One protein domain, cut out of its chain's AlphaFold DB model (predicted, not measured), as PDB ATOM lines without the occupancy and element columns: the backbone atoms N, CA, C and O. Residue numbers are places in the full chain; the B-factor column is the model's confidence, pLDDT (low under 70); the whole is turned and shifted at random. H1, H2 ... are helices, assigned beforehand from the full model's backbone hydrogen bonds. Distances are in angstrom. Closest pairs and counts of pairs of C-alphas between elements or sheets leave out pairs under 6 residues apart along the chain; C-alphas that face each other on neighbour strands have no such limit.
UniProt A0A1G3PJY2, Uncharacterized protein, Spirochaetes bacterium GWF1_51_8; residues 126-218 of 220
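This is residues 126 to 218 of the 220 residues of an uncharacterized protein of Spirochaetes bacterium GWF1_51_8 (UniProt A0A1G3PJY2). Look for a helical hairpin of the long H2 and the shorter H1, with H5 crossing H1 on one side and reaching H2 with its last residues, 216 to 217; short H3 is near the first residues of H1, with H4 beyond. The 93 printed residues include five named helices, H1 to H5 in chain order, and no named strand: all helix. It is only just loose, close to compact, radius of gyration of the C-alphas 15.1 A, spanning 47 by 31 by 16 A.

Find C-alpha 149 at (-40.129, 19.891, 40.238); H2, residues 149 to 177, runs 40.3 A from there. H1, 126 to 142, spans 25.0 A; H3 is 187 to 191, 7.8 A; H4, 193 to 196, 5.1 A. H5, 203 to 217, runs 21.1 A to (-21.447, 6.808, 28.492).

H2 touches H1, C-alphas of Cys 153 and Asn 140 closest at 4.9 A, at a shallow tilt of 20 degrees, opposite ways. With residues 216 to 217 alone, H5 touches H2, about perpendicular at 85 degrees; the C-alphas of Leu 217 and Arg 165 are closest, 5.3 A. H5 touches H1 with 209 to 213 alone, about perpendicular at 79 degrees, C-alphas of Arg 209 and Phe 131 closest at 6.7 A. H3 is close to but not clearly touching H4, C-alphas of Val 190 and Arg 196 closest at 5.6 A. O i to N i+4 pairs are within hydrogen-bond range throughout H5, 23 of 25 in H2, 9 of 13 in H1 and 0 of 1 in H3, where 2 of 2 O i to N i+3 pairs are; H4 is too short for an i+4 pair.

The C-alphas of Gly 146 and Trp 179, the two farthest apart, are 48.3 A apart. The printed part has no cut and no long link; residue 218 alone has pLDDT under 70.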
ATOM      1  N   ASN A 126      -8.449  12.140  34.143       77.50
ATOM      2  CA  ASN A 126      -9.444  13.209  34.085       77.50
ATOM      3  C   ASN A 126     -10.824  12.813  34.620       77.50
ATOM      4  O   ASN A 126     -11.626  13.710  34.853       77.50
ATOM      5  N   LEU A 127     -11.085  11.527  34.889       83.44
ATOM      6  CA  LEU A 127     -12.359  11.078  35.464       83.44
ATOM      7  C   LEU A 127     -12.733  11.852  36.739       83.44
ATOM      8  O   LEU A 127     -13.904  12.101  36.998       83.44
ATOM      9  N   TYR A 128     -11.743  12.263  37.536       84.25
ATOM     10  CA  TYR A 128     -11.992  13.077  38.723       84.25
ATOM     11  C   TYR A 128     -12.662  14.422  38.407       84.25
ATOM     12  O   TYR A 128     -13.501  14.875  39.179       84.25
ATOM     13  N   PHE A 129     -12.344  15.051  37.272       83.06
ATOM     14  CA  PHE A 129     -13.003  16.295  36.863       83.06
ATOM     15  C   PHE A 129     -14.477  16.084  36.499       83.06
ATOM     16  O   PHE A 129     -15.267  17.017  36.624       83.06
ATOM     17  N   ASP A 130     -14.861  14.858  36.142       85.81
ATOM     18  CA  ASP A 130     -16.255  14.506  35.877       85.81
ATOM     19  C   ASP A 130     -17.050  14.272  37.173       85.81
ATOM     20  O   ASP A 130     -18.275  14.220  37.125       85.81
ATOM     21  N   PHE A 131     -16.414  14.169  38.350       89.62
ATOM     22  CA  PHE A 131     -17.123  13.845  39.600       89.62
ATOM     23  C   PHE A 131     -18.224  14.850  39.926       89.62
ATOM     24  O   PHE A 131     -19.319  14.433  40.282       89.62
ATOM     25  N   THR A 132     -17.978  16.149  39.748       86.25
ATOM     26  CA  THR A 132     -18.999  17.180  39.992       86.25
ATOM     27  C   THR A 132     -20.185  17.045  39.037       86.25
ATOM     28  O   THR A 132     -21.329  17.243  39.434       86.25
ATOM     29  N   TRP A 133     -19.938  16.669  37.779       86.06
ATOM     30  CA  TRP A 133     -21.013  16.398  36.822       86.06
ATOM     31  C   TRP A 133     -21.823  15.168  37.238       86.06
ATOM     32  O   TRP A 133     -23.052  15.213  37.243       86.06
ATOM     33  N   LEU A 134     -21.143  14.092  37.643       90.38
ATOM     34  CA  LEU A 134     -21.784  12.868  38.129       90.38
ATOM     35  C   LEU A 134     -22.611  13.120  39.398       90.38
ATOM     36  O   LEU A 134     -23.718  12.600  39.512       90.38
ATOM     37  N   GLU A 135     -22.106  13.950  40.312       90.19
ATOM     38  CA  GLU A 135     -22.796  14.387  41.531       90.19
ATOM     39  C   GLU A 135     -24.081  15.152  41.221       90.19
ATOM     40  O   GLU A 135     -25.133  14.813  41.758       90.19
ATOM     41  N   ASN A 136     -24.034  16.121  40.303       88.12
ATOM     42  CA  ASN A 136     -25.219  16.884  39.902       88.12
ATOM     43  C   ASN A 136     -26.291  15.983  39.259       88.12
ATOM     44  O   ASN A 136     -27.488  16.135  39.521       88.12
ATOM     45  N   MET A 137     -25.875  15.014  38.435       88.75
ATOM     46  CA  MET A 137     -26.787  14.028  37.841       88.75
ATOM     47  C   MET A 137     -27.391  13.102  38.910       88.75
ATOM     48  O   MET A 137     -28.588  12.802  38.872       88.75
ATOM     49  N   GLU A 138     -26.591  12.644  39.877       89.75
ATOM     50  CA  GLU A 138     -27.056  11.842  41.016       89.75
ATOM     51  C   GLU A 138     -28.072  12.624  41.861       89.75
ATOM     52  O   GLU A 138     -29.155  12.113  42.156       89.75
ATOM     53  N   GLU A 139     -27.779  13.878  42.200       90.38
ATOM     54  CA  GLU A 139     -28.680  14.738  42.968       90.38
ATOM     55  C   GLU A 139     -30.022  14.892  42.245       90.38
ATOM     56  O   GLU A 139     -31.067  14.535  42.792       90.38
ATOM     57  N   ASN A 140     -30.011  15.303  40.976       88.88
ATOM     58  CA  ASN A 140     -31.236  15.502  40.197       88.88
ATOM     59  C   ASN A 140     -32.063  14.215  40.000       88.88
ATOM     60  O   ASN A 140     -33.276  14.279  39.781       88.88
ATOM     61  N   THR A 141     -31.443  13.034  40.090       85.38
ATOM     62  CA  THR A 141     -32.153  11.747  39.979       85.38
ATOM     63  C   THR A 141     -32.669  11.209  41.313       85.38
ATOM     64  O   THR A 141     -33.648  10.454  41.317       85.38
ATOM     65  N   THR A 142     -32.061  11.599  42.435       87.94
ATOM     66  CA  THR A 142     -32.363  11.061  43.774       87.94
ATOM     67  C   THR A 142     -33.109  12.036  44.684       87.94
ATOM     68  O   THR A 142     -33.729  11.597  45.658       87.94
ATOM     69  N   ILE A 143     -33.107  13.333  44.362       90.12
ATOM     70  CA  ILE A 143     -33.730  14.374  45.180       90.12
ATOM     71  C   ILE A 143     -35.230  14.113  45.392       90.12
ATOM     72  O   ILE A 143     -35.996  13.798  44.474       90.12
ATOM     73  N   GLN A 144     -35.668  14.237  46.644       89.88
ATOM     74  CA  GLN A 144     -37.059  14.031  47.040       89.88
ATOM     75  C   GLN A 144     -37.820  15.358  47.024       89.88
ATOM     76  O   GLN A 144     -37.908  16.054  48.032       89.88
ATOM     77  N   VAL A 145     -38.390  15.695  45.869       90.00
ATOM     78  CA  VAL A 145     -39.230  16.887  45.673       90.00
ATOM     79  C   VAL A 145     -40.634  16.516  45.192       90.00
ATOM     80  O   VAL A 145     -40.859  15.437  44.635       90.00
ATOM     81  N   GLY A 146     -41.597  17.408  45.429       92.06
ATOM     82  CA  GLY A 146     -42.957  17.280  44.903       92.06
ATOM     83  C   GLY A 146     -43.044  17.592  43.406       92.06
ATOM     84  O   GLY A 146     -42.118  18.139  42.808       92.06
ATOM     85  N   GLU A 147     -44.181  17.269  42.794       87.06
ATOM     86  CA  GLU A 147     -44.491  17.744  41.439       87.06
ATOM     87  C   GLU A 147     -44.740  19.267  41.441       87.06
ATOM     88  O   GLU A 147     -45.282  19.786  42.424       87.06
ATOM     89  N   PRO A 148     -44.371  20.003  40.372       84.31
ATOM     90  CA  PRO A 148     -43.804  19.523  39.100       84.31
ATOM     91  C   PRO A 148     -42.270  19.375  39.091       84.31
ATOM     92  O   PRO A 148     -41.701  18.865  38.126       84.31
ATOM     93  N   TRP A 149     -41.593  19.811  40.157       90.81
ATOM     94  CA  TRP A 149     -40.129  19.891  40.238       90.81
ATOM     95  C   TRP A 149     -39.442  18.544  40.020       90.81
ATOM     96  O   TRP A 149     -38.376  18.477  39.421       90.81
ATOM     97  N   LYS A 150     -40.080  17.446  40.434       90.00
ATOM     98  CA  LYS A 150     -39.558  16.092  40.220       90.00
ATOM     99  C   LYS A 150     -39.396  15.747  38.738       90.00
ATOM    100  O   LYS A 150     -38.417  15.101  38.363       90.00
ATOM    101  N   SER A 151     -40.353  16.148  37.902       88.56
ATOM    102  CA  SER A 151     -40.276  15.966  36.451       88.56
ATOM    103  C   SER A 151     -39.168  16.830  35.842       88.56
ATOM    104  O   SER A 151     -38.402  16.359  35.002       88.56
ATOM    105  N   GLU A 152     -39.031  18.068  36.323       91.25
ATOM    106  CA  GLU A 152     -37.991  19.006  35.890       91.25
ATOM    107  C   GLU A 152     -36.577  18.504  36.224       91.25
ATOM    108  O   GLU A 152     -35.748  18.398  35.323       91.25
ATOM    109  N   CYS A 153     -36.324  18.076  37.466       91.19
ATOM    110  CA  CYS A 153     -35.039  17.496  37.875       91.19
ATOM    111  C   CYS A 153     -34.663  16.275  37.020       91.19
ATOM    112  O   CYS A 153     -33.537  16.170  36.536       91.19
ATOM    113  N   ARG A 154     -35.619  15.374  36.752       88.00
ATOM    114  CA  ARG A 154     -35.386  14.211  35.876       88.00
ATOM    115  C   ARG A 154     -35.036  14.615  34.449       88.00
ATOM    116  O   ARG A 154     -34.205  13.959  33.823       88.00
ATOM    117  N   LYS A 155     -35.680  15.662  33.929       90.50
ATOM    118  CA  LYS A 155     -35.393  16.189  32.597       90.50
ATOM    119  C   LYS A 155     -33.978  16.769  32.537       90.50
ATOM    120  O   LYS A 155     -33.236  16.372  31.645       90.50
ATOM    121  N   HIS A 156     -33.591  17.610  33.500       89.75
ATOM    122  CA  HIS A 156     -32.240  18.181  33.566       89.75
ATOM    123  C   HIS A 156     -31.166  17.094  33.678       89.75
ATOM    124  O   HIS A 156     -30.240  17.081  32.878       89.75
ATOM    125  N   ALA A 157     -31.345  16.099  34.556       89.62
ATOM    126  CA  ALA A 157     -30.410  14.974  34.642       89.62
ATOM    127  C   ALA A 157     -30.237  14.248  33.297       89.62
ATOM    128  O   ALA A 157     -29.135  13.855  32.927       89.62
ATOM    129  N   GLN A 158     -31.327  14.057  32.547       89.62
ATOM    130  CA  GLN A 158     -31.261  13.405  31.242       89.62
ATOM    131  C   GLN A 158     -30.583  14.281  30.178       89.62
ATOM    132  O   GLN A 158     -29.898  13.740  29.306       89.62
ATOM    133  N   GLU A 159     -30.776  15.599  30.229       91.44
ATOM    134  CA  GLU A 159     -30.083  16.570  29.377       91.44
ATOM    135  C   GLU A 159     -28.575  16.558  29.656       91.44
ATOM    136  O   GLU A 159     -27.809  16.360  28.712       91.44
ATOM    137  N   ASP A 160     -28.164  16.604  30.926       89.62
ATOM    138  CA  ASP A 160     -26.758  16.522  31.344       89.62
ATOM    139  C   ASP A 160     -26.108  15.206  30.878       89.62
ATOM    140  O   ASP A 160     -25.015  15.208  30.309       89.62
ATOM    141  N   ILE A 161     -26.792  14.064  31.048       89.12
ATOM    142  CA  ILE A 161     -26.309  12.754  30.566       89.12
ATOM    143  C   ILE A 161     -26.109  12.770  29.045       89.12
ATOM    144  O   ILE A 161     -25.124  12.227  28.531       89.12
ATOM    145  N   ASN A 162     -27.050  13.363  28.307       90.81
ATOM    146  CA  ASN A 162     -26.974  13.442  26.852       90.81
ATOM    147  C   ASN A 162     -25.834  14.360  26.401       90.81
ATOM    148  O   ASN A 162     -25.123  14.010  25.456       90.81
ATOM    149  N   GLU A 163     -25.638  15.496  27.069       89.44
ATOM    150  CA  GLU A 163     -24.534  16.415  26.800       89.44
ATOM    151  C   GLU A 163     -23.184  15.762  27.098       89.44
ATOM    152  O   GLU A 163     -22.302  15.782  26.240       89.44
ATOM    153  N   HIS A 164     -23.040  15.085  28.240       86.44
ATOM    154  CA  HIS A 164     -21.809  14.370  28.588       86.44
ATOM    155  C   HIS A 164     -21.470  13.289  27.558       86.44
ATOM    156  O   HIS A 164     -20.351  13.212  27.047       86.44
ATOM    157  N   ARG A 165     -22.467  12.485  27.163       88.75
ATOM    158  CA  ARG A 165     -22.311  11.475  26.107       88.75
ATOM    159  C   ARG A 165     -21.928  12.108  24.772       88.75
ATOM    160  O   ARG A 165     -21.116  11.539  24.039       88.75
ATOM    161  N   LYS A 166     -22.515  13.255  24.437       90.62
ATOM    162  CA  LYS A 166     -22.197  13.999  23.220       90.62
ATOM    163  C   LYS A 166     -20.751  14.494  23.255       90.62
ATOM    164  O   LYS A 166     -20.000  14.175  22.341       90.62
ATOM    165  N   LEU A 167     -20.335  15.180  24.320       88.00
ATOM    166  CA  LEU A 167     -18.965  15.670  24.501       88.00
ATOM    167  C   LEU A 167     -17.945  14.530  24.437       88.00
ATOM    168  O   LEU A 167     -16.931  14.643  23.750       88.00
ATOM    169  N   PHE A 168     -18.235  13.398  25.076       87.88
ATOM    170  CA  PHE A 168     -17.358  12.237  25.008       87.88
ATOM    171  C   PHE A 168     -17.195  11.717  23.571       87.88
ATOM    172  O   PHE A 168     -16.070  11.500  23.124       87.88
ATOM    173  N   ASN A 169     -18.295  11.541  22.833       88.94
ATOM    174  CA  ASN A 169     -18.263  10.968  21.483       88.94
ATOM    175  C   ASN A 169     -17.786  11.946  20.400       88.94
ATOM    176  O   ASN A 169     -17.201  11.506  19.413       88.94
ATOM    177  N   GLU A 170     -18.032  13.245  20.562       91.50
ATOM    178  CA  GLU A 170     -17.690  14.272  19.570       91.50
ATOM    179  C   GLU A 170     -16.343  14.951  19.852       91.50
ATOM    180  O   GLU A 170     -15.729  15.482  18.928       91.50
ATOM    181  N   VAL A 171     -15.856  14.929  21.100       87.50
ATOM    182  CA  VAL A 171     -14.626  15.632  21.503       87.50
ATOM    183  C   VAL A 171     -13.583  14.678  22.071       87.50
ATOM    184  O   VAL A 171     -12.507  14.550  21.490       87.50
ATOM    185  N   THR A 172     -13.868  14.002  23.186       85.62
ATOM    186  CA  THR A 172     -12.859  13.204  23.908       85.62
ATOM    187  C   THR A 172     -12.377  12.012  23.086       85.62
ATOM    188  O   THR A 172     -11.176  11.850  22.872       85.62
ATOM    189  N   LEU A 173     -13.306  11.193  22.588       87.56
ATOM    190  CA  LEU A 173     -12.993   9.982  21.838       87.56
ATOM    191  C   LEU A 173     -12.289  10.284  20.501       87.56
ATOM    192  O   LEU A 173     -11.260   9.654  20.251       87.56
ATOM    193  N   PRO A 174     -12.752  11.232  19.657       89.12
ATOM    194  CA  PRO A 174     -12.046  11.579  18.426       89.12
ATOM    195  C   PRO A 174     -10.651  12.138  18.694       89.12
ATOM    196  O   PRO A 174      -9.699  11.666  18.081       89.12
ATOM    197  N   ARG A 175     -10.495  13.057  19.662       85.62
ATOM    198  CA  ARG A 175      -9.180  13.626  20.001       85.62
ATOM    199  C   ARG A 175      -8.202  12.581  20.517       85.62
ATOM    200  O   ARG A 175      -7.034  12.623  20.155       85.62
ATOM    201  N   ALA A 176      -8.647  11.637  21.344       85.50
ATOM    202  CA  ALA A 176      -7.785  10.538  21.773       85.50
ATOM    203  C   ALA A 176      -7.388   9.642  20.583       85.50
ATOM    204  O   ALA A 176      -6.235   9.220  20.477       85.50
ATOM    205  N   ARG A 177      -8.319   9.414  19.646       89.88
ATOM    206  CA  ARG A 177      -8.108   8.585  18.449       89.88
ATOM    207  C   ARG A 177      -7.318   9.231  17.321       89.88
ATOM    208  O   ARG A 177      -6.811   8.501  16.472       89.88
ATOM    209  N   GLU A 178      -7.147  10.551  17.327       87.38
ATOM    210  CA  GLU A 178      -6.146  11.226  16.488       87.38
ATOM    211  C   GLU A 178      -4.730  10.700  16.775       87.38
ATOM    212  O   GLU A 178      -3.877  10.698  15.889       87.38
ATOM    213  N   TRP A 179      -4.497  10.208  17.995       82.06
ATOM    214  CA  TRP A 179      -3.182   9.808  18.484       82.06
ATOM    215  C   TRP A 179      -3.028   8.302  18.689       82.06
ATOM    216  O   TRP A 179      -2.005   7.736  18.311       82.06
ATOM    217  N   ASP A 180      -4.045   7.645  19.246       85.12
ATOM    218  CA  ASP A 180      -4.157   6.188  19.280       85.12
ATOM    219  C   ASP A 180      -5.501   5.778  18.660       85.12
ATOM    220  O   ASP A 180      -6.529   5.824  19.336       85.12
ATOM    221  N   PRO A 181      -5.525   5.347  17.384       89.62
ATOM    222  CA  PRO A 181      -6.762   4.985  16.687       89.62
ATOM    223  C   PRO A 181      -7.603   3.919  17.399       89.62
ATOM    224  O   PRO A 181      -8.818   3.854  17.199       89.62
ATOM    225  N   ASN A 182      -6.971   3.093  18.238       89.12
ATOM    226  CA  ASN A 182      -7.626   2.034  18.998       89.12
ATOM    227  C   ASN A 182      -7.959   2.451  20.433       89.12
ATOM    228  O   ASN A 182      -8.427   1.618  21.217       89.12
ATOM    229  N   TRP A 183      -7.753   3.725  20.778       88.44
ATOM    230  CA  TRP A 183      -7.977   4.214  22.122       88.44
ATOM    231  C   TRP A 183      -9.420   3.979  22.556       88.44
ATOM    232  O   TRP A 183     -10.398   4.216  21.823       88.44
ATOM    233  N   LYS A 184      -9.526   3.520  23.797       86.75
ATOM    234  CA  LYS A 184     -10.759   3.355  24.553       86.75
ATOM    235  C   LYS A 184     -10.486   3.760  25.993       86.75
ATOM    236  O   LYS A 184      -9.383   3.540  26.495       86.75
ATOM    237  N   MET A 185     -11.502   4.302  26.660       85.88
ATOM    238  CA  MET A 185     -11.408   4.608  28.083       85.88
ATOM    239  C   MET A 185     -11.049   3.334  28.857       85.88
ATOM    240  O   MET A 185     -11.749   2.324  28.753       85.88
ATOM    241  N   ASN A 186      -9.958   3.389  29.619       88.06
ATOM    242  CA  ASN A 186      -9.518   2.306  30.486       88.06
ATOM    243  C   ASN A 186      -9.606   2.755  31.947       88.06
ATOM    244  O   ASN A 186      -8.737   3.473  32.439       88.06
ATOM    245  N   TYR A 187     -10.658   2.317  32.635       89.62
ATOM    246  CA  TYR A 187     -10.898   2.666  34.035       89.62
ATOM    247  C   TYR A 187      -9.895   2.027  35.000       89.62
ATOM    248  O   TYR A 187      -9.734   2.535  36.106       89.62
ATOM    249  N   ASP A 188      -9.194   0.963  34.599       90.56
ATOM    250  CA  ASP A 188      -8.190   0.327  35.458       90.56
ATOM    251  C   ASP A 188      -7.005   1.266  35.717       90.56
ATOM    252  O   ASP A 188      -6.435   1.255  36.806       90.56
ATOM    253  N   LEU A 189      -6.706   2.160  34.763       90.94
ATOM    254  CA  LEU A 189      -5.651   3.164  34.906       90.94
ATOM    255  C   LEU A 189      -5.913   4.115  36.082       90.94
ATOM    256  O   LEU A 189      -4.965   4.572  36.707       90.94
ATOM    257  N   VAL A 190      -7.175   4.379  36.442       91.81
ATOM    258  CA  VAL A 190      -7.529   5.256  37.578       91.81
ATOM    259  C   VAL A 190      -6.892   4.770  38.885       91.81
ATOM    260  O   VAL A 190      -6.562   5.580  39.752       91.81
ATOM    261  N   TRP A 191      -6.701   3.456  39.017       92.31
ATOM    262  CA  TRP A 191      -6.156   2.818  40.213       92.31
ATOM    263  C   TRP A 191      -4.633   2.779  40.256       92.31
ATOM    264  O   TRP A 191      -4.062   2.465  41.299       92.31
ATOM    265  N   GLU A 192      -3.959   3.113  39.159       91.69
ATOM    266  CA  GLU A 192      -2.508   3.231  39.160       91.69
ATOM    267  C   GLU A 192      -2.092   4.442  40.008       91.69
ATOM    268  O   GLU A 192      -2.718   5.503  39.945       91.69
ATOM    269  N   ASP A 193      -1.025   4.292  40.801       90.62
ATOM    270  CA  ASP A 193      -0.613   5.259  41.835       90.62
ATOM    271  C   ASP A 193      -0.584   6.713  41.327       90.62
ATOM    272  O   ASP A 193      -1.129   7.624  41.957       90.62
ATOM    273  N   ARG A 194      -0.044   6.928  40.116       88.75
ATOM    274  CA  ARG A 194       0.065   8.254  39.484       88.75
ATOM    275  C   ARG A 194      -1.269   8.962  39.237       88.75
ATOM    276  O   ARG A 194      -1.304  10.195  39.217       88.75
ATOM    277  N   HIS A 195      -2.341   8.206  39.015       91.31
ATOM    278  CA  HIS A 195      -3.687   8.722  38.774       91.31
ATOM    279  C   HIS A 195      -4.449   8.792  40.086       91.31
ATOM    280  O   HIS A 195      -4.942   9.859  40.449       91.31
ATOM    281  N   ARG A 196      -4.437   7.699  40.856       91.62
ATOM    282  CA  ARG A 196      -5.152   7.588  42.128       91.62
ATOM    283  C   ARG A 196      -4.778   8.695  43.110       91.62
ATOM    284  O   ARG A 196      -5.672   9.255  43.743       91.62
ATOM    285  N   ARG A 197      -3.495   9.057  43.218       90.25
ATOM    286  CA  ARG A 197      -3.022  10.117  44.131       90.25
ATOM    287  C   ARG A 197      -3.565  11.516  43.826       90.25
ATOM    288  O   ARG A 197      -3.515  12.383  44.690       90.25
ATOM    289  N   LYS A 198      -4.061  11.750  42.605       88.44
ATOM    290  CA  LYS A 198      -4.656  13.031  42.185       88.44
ATOM    291  C   LYS A 198      -6.130  13.145  42.579       88.44
ATOM    292  O   LYS A 198      -6.707  14.214  42.419       88.44
ATOM    293  N   ILE A 199      -6.731  12.061  43.075       91.00
ATOM    294  CA  ILE A 199      -8.157  11.967  43.388       91.00
ATOM    295  C   ILE A 199      -8.336  12.030  44.915       91.00
ATOM    296  O   ILE A 199      -8.147  11.020  45.596       91.00
ATOM    297  N   PRO A 200      -8.712  13.182  45.496       91.31
ATOM    298  CA  PRO A 200      -8.893  13.343  46.939       91.31
ATOM    299  C   PRO A 200     -10.234  12.770  47.443       91.31
ATOM    300  O   PRO A 200     -10.884  13.359  48.300       91.31
ATOM    301  N   ALA A 201     -10.664  11.621  46.917       91.62
ATOM    302  CA  ALA A 201     -11.886  10.929  47.325       91.62
ATOM    303  C   ALA A 201     -11.563   9.530  47.882       91.62
ATOM    304  O   ALA A 201     -10.582   8.916  47.449       91.62
ATOM    305  N   PRO A 202     -12.362   8.985  48.819       94.56
ATOM    306  CA  PRO A 202     -12.227   7.599  49.265       94.56
ATOM    307  C   PRO A 202     -12.462   6.598  48.127       94.56
ATOM    308  O   PRO A 202     -13.293   6.833  47.253       94.56
ATOM    309  N   ASP A 203     -11.813   5.432  48.179       95.69
ATOM    310  CA  ASP A 203     -11.922   4.404  47.126       95.69
ATOM    311  C   ASP A 203     -13.364   3.960  46.852       95.69
ATOM    312  O   ASP A 203     -13.705   3.640  45.716       95.69
ATOM    313  N   ALA A 204     -14.222   3.949  47.875       95.50
ATOM    314  CA  ALA A 204     -15.637   3.624  47.717       95.50
ATOM    315  C   ALA A 204     -16.355   4.619  46.787       95.50
ATOM    316  O   ALA A 204     -17.091   4.195  45.899       95.50
ATOM    317  N   VAL A 205     -16.074   5.918  46.939       93.69
ATOM    318  CA  VAL A 205     -16.628   6.980  46.085       93.69
ATOM    319  C   VAL A 205     -16.076   6.851  44.670       93.69
ATOM    320  O   VAL A 205     -16.833   6.894  43.709       93.69
ATOM    321  N   VAL A 206     -14.769   6.609  44.523       94.31
ATOM    322  CA  VAL A 206     -14.149   6.435  43.199       94.31
ATOM    323  C   VAL A 206     -14.759   5.248  42.448       94.31
ATOM    324  O   VAL A 206     -15.093   5.376  41.271       94.31
ATOM    325  N   LYS A 207     -14.978   4.111  43.124       94.81
ATOM    326  CA  LYS A 207     -15.662   2.945  42.537       94.81
ATOM    327  C   LYS A 207     -17.077   3.287  42.084       94.81
ATOM    328  O   LYS A 207     -17.437   2.949  40.962       94.81
ATOM    329  N   GLN A 208     -17.854   3.968  42.925       93.38
ATOM    330  CA  GLN A 208     -19.205   4.401  42.569       93.38
ATOM    331  C   GLN A 208     -19.195   5.297  41.319       93.38
ATOM    332  O   GLN A 208     -19.904   5.009  40.357       93.38
ATOM    333  N   ARG A 209     -18.340   6.327  41.300       92.81
ATOM    334  CA  ARG A 209     -18.245   7.291  40.193       92.81
ATOM    335  C   ARG A 209     -17.797   6.638  38.883       92.81
ATOM    336  O   ARG A 209     -18.304   6.992  37.824       92.81
ATOM    337  N   ILE A 210     -16.906   5.642  38.934       92.75
ATOM    338  CA  ILE A 210     -16.539   4.836  37.755       92.75
ATOM    339  C   ILE A 210     -17.768   4.125  37.172       92.75
ATOM    340  O   ILE A 210     -17.982   4.168  35.960       92.75
ATOM    341  N   GLU A 211     -18.578   3.474  38.007       92.31
ATOM    342  CA  GLU A 211     -19.758   2.731  37.546       92.31
ATOM    343  C   GLU A 211     -20.853   3.650  36.990       92.31
ATOM    344  O   GLU A 211     -21.493   3.330  35.986       92.31
ATOM    345  N   GLU A 212     -21.047   4.822  37.590       90.56
ATOM    346  CA  GLU A 212     -21.949   5.850  37.064       90.56
ATOM    347  C   GLU A 212     -21.471   6.380  35.713       90.56
ATOM    348  O   GLU A 212     -22.246   6.423  34.755       90.56
ATOM    349  N   HIS A 213     -20.181   6.702  35.599       90.94
ATOM    350  CA  HIS A 213     -19.599   7.185  34.354       90.94
ATOM    351  C   HIS A 213     -19.738   6.155  33.221       90.94
ATOM    352  O   HIS A 213     -20.159   6.503  32.115       90.94
ATOM    353  N   LYS A 214     -19.480   4.867  33.503       90.19
ATOM    354  CA  LYS A 214     -19.743   3.762  32.562       90.19
ATOM    355  C   LYS A 214     -21.200   3.759  32.106       90.19
ATOM    356  O   LYS A 214     -21.459   3.791  30.902       90.19
ATOM    357  N   ARG A 215     -22.142   3.787  33.054       87.94
ATOM    358  CA  ARG A 215     -23.584   3.764  32.775       87.94
ATOM    359  C   ARG A 215     -24.008   4.925  31.874       87.94
ATOM    360  O   ARG A 215     -24.760   4.716  30.923       87.94
ATOM    361  N   TYR A 216     -23.527   6.137  32.140       82.25
ATOM    362  CA  TYR A 216     -23.926   7.327  31.383       82.25
ATOM    363  C   TYR A 216     -23.329   7.370  29.973       82.25
ATOM    364  O   TYR A 216     -24.045   7.687  29.012       82.25
ATOM    365  N   LEU A 217     -22.075   6.942  29.809       80.75
ATOM    366  CA  LEU A 217     -21.447   6.808  28.492       80.75
ATOM    367  C   LEU A 217     -22.003   5.649  27.645       80.75
ATOM    368  O   LEU A 217     -21.691   5.564  26.459       80.75
ATOM    369  N   GLY A 218     -22.874   4.803  28.205       66.75
ATOM    370  CA  GLY A 218     -23.490   3.675  27.501       66.75
ATOM    371  C   GLY A 218     -22.689   2.373  27.589       66.75
ATOM    372  O   GLY A 218     -22.908   1.472  26.784       66.75
TER     373      GLY A 218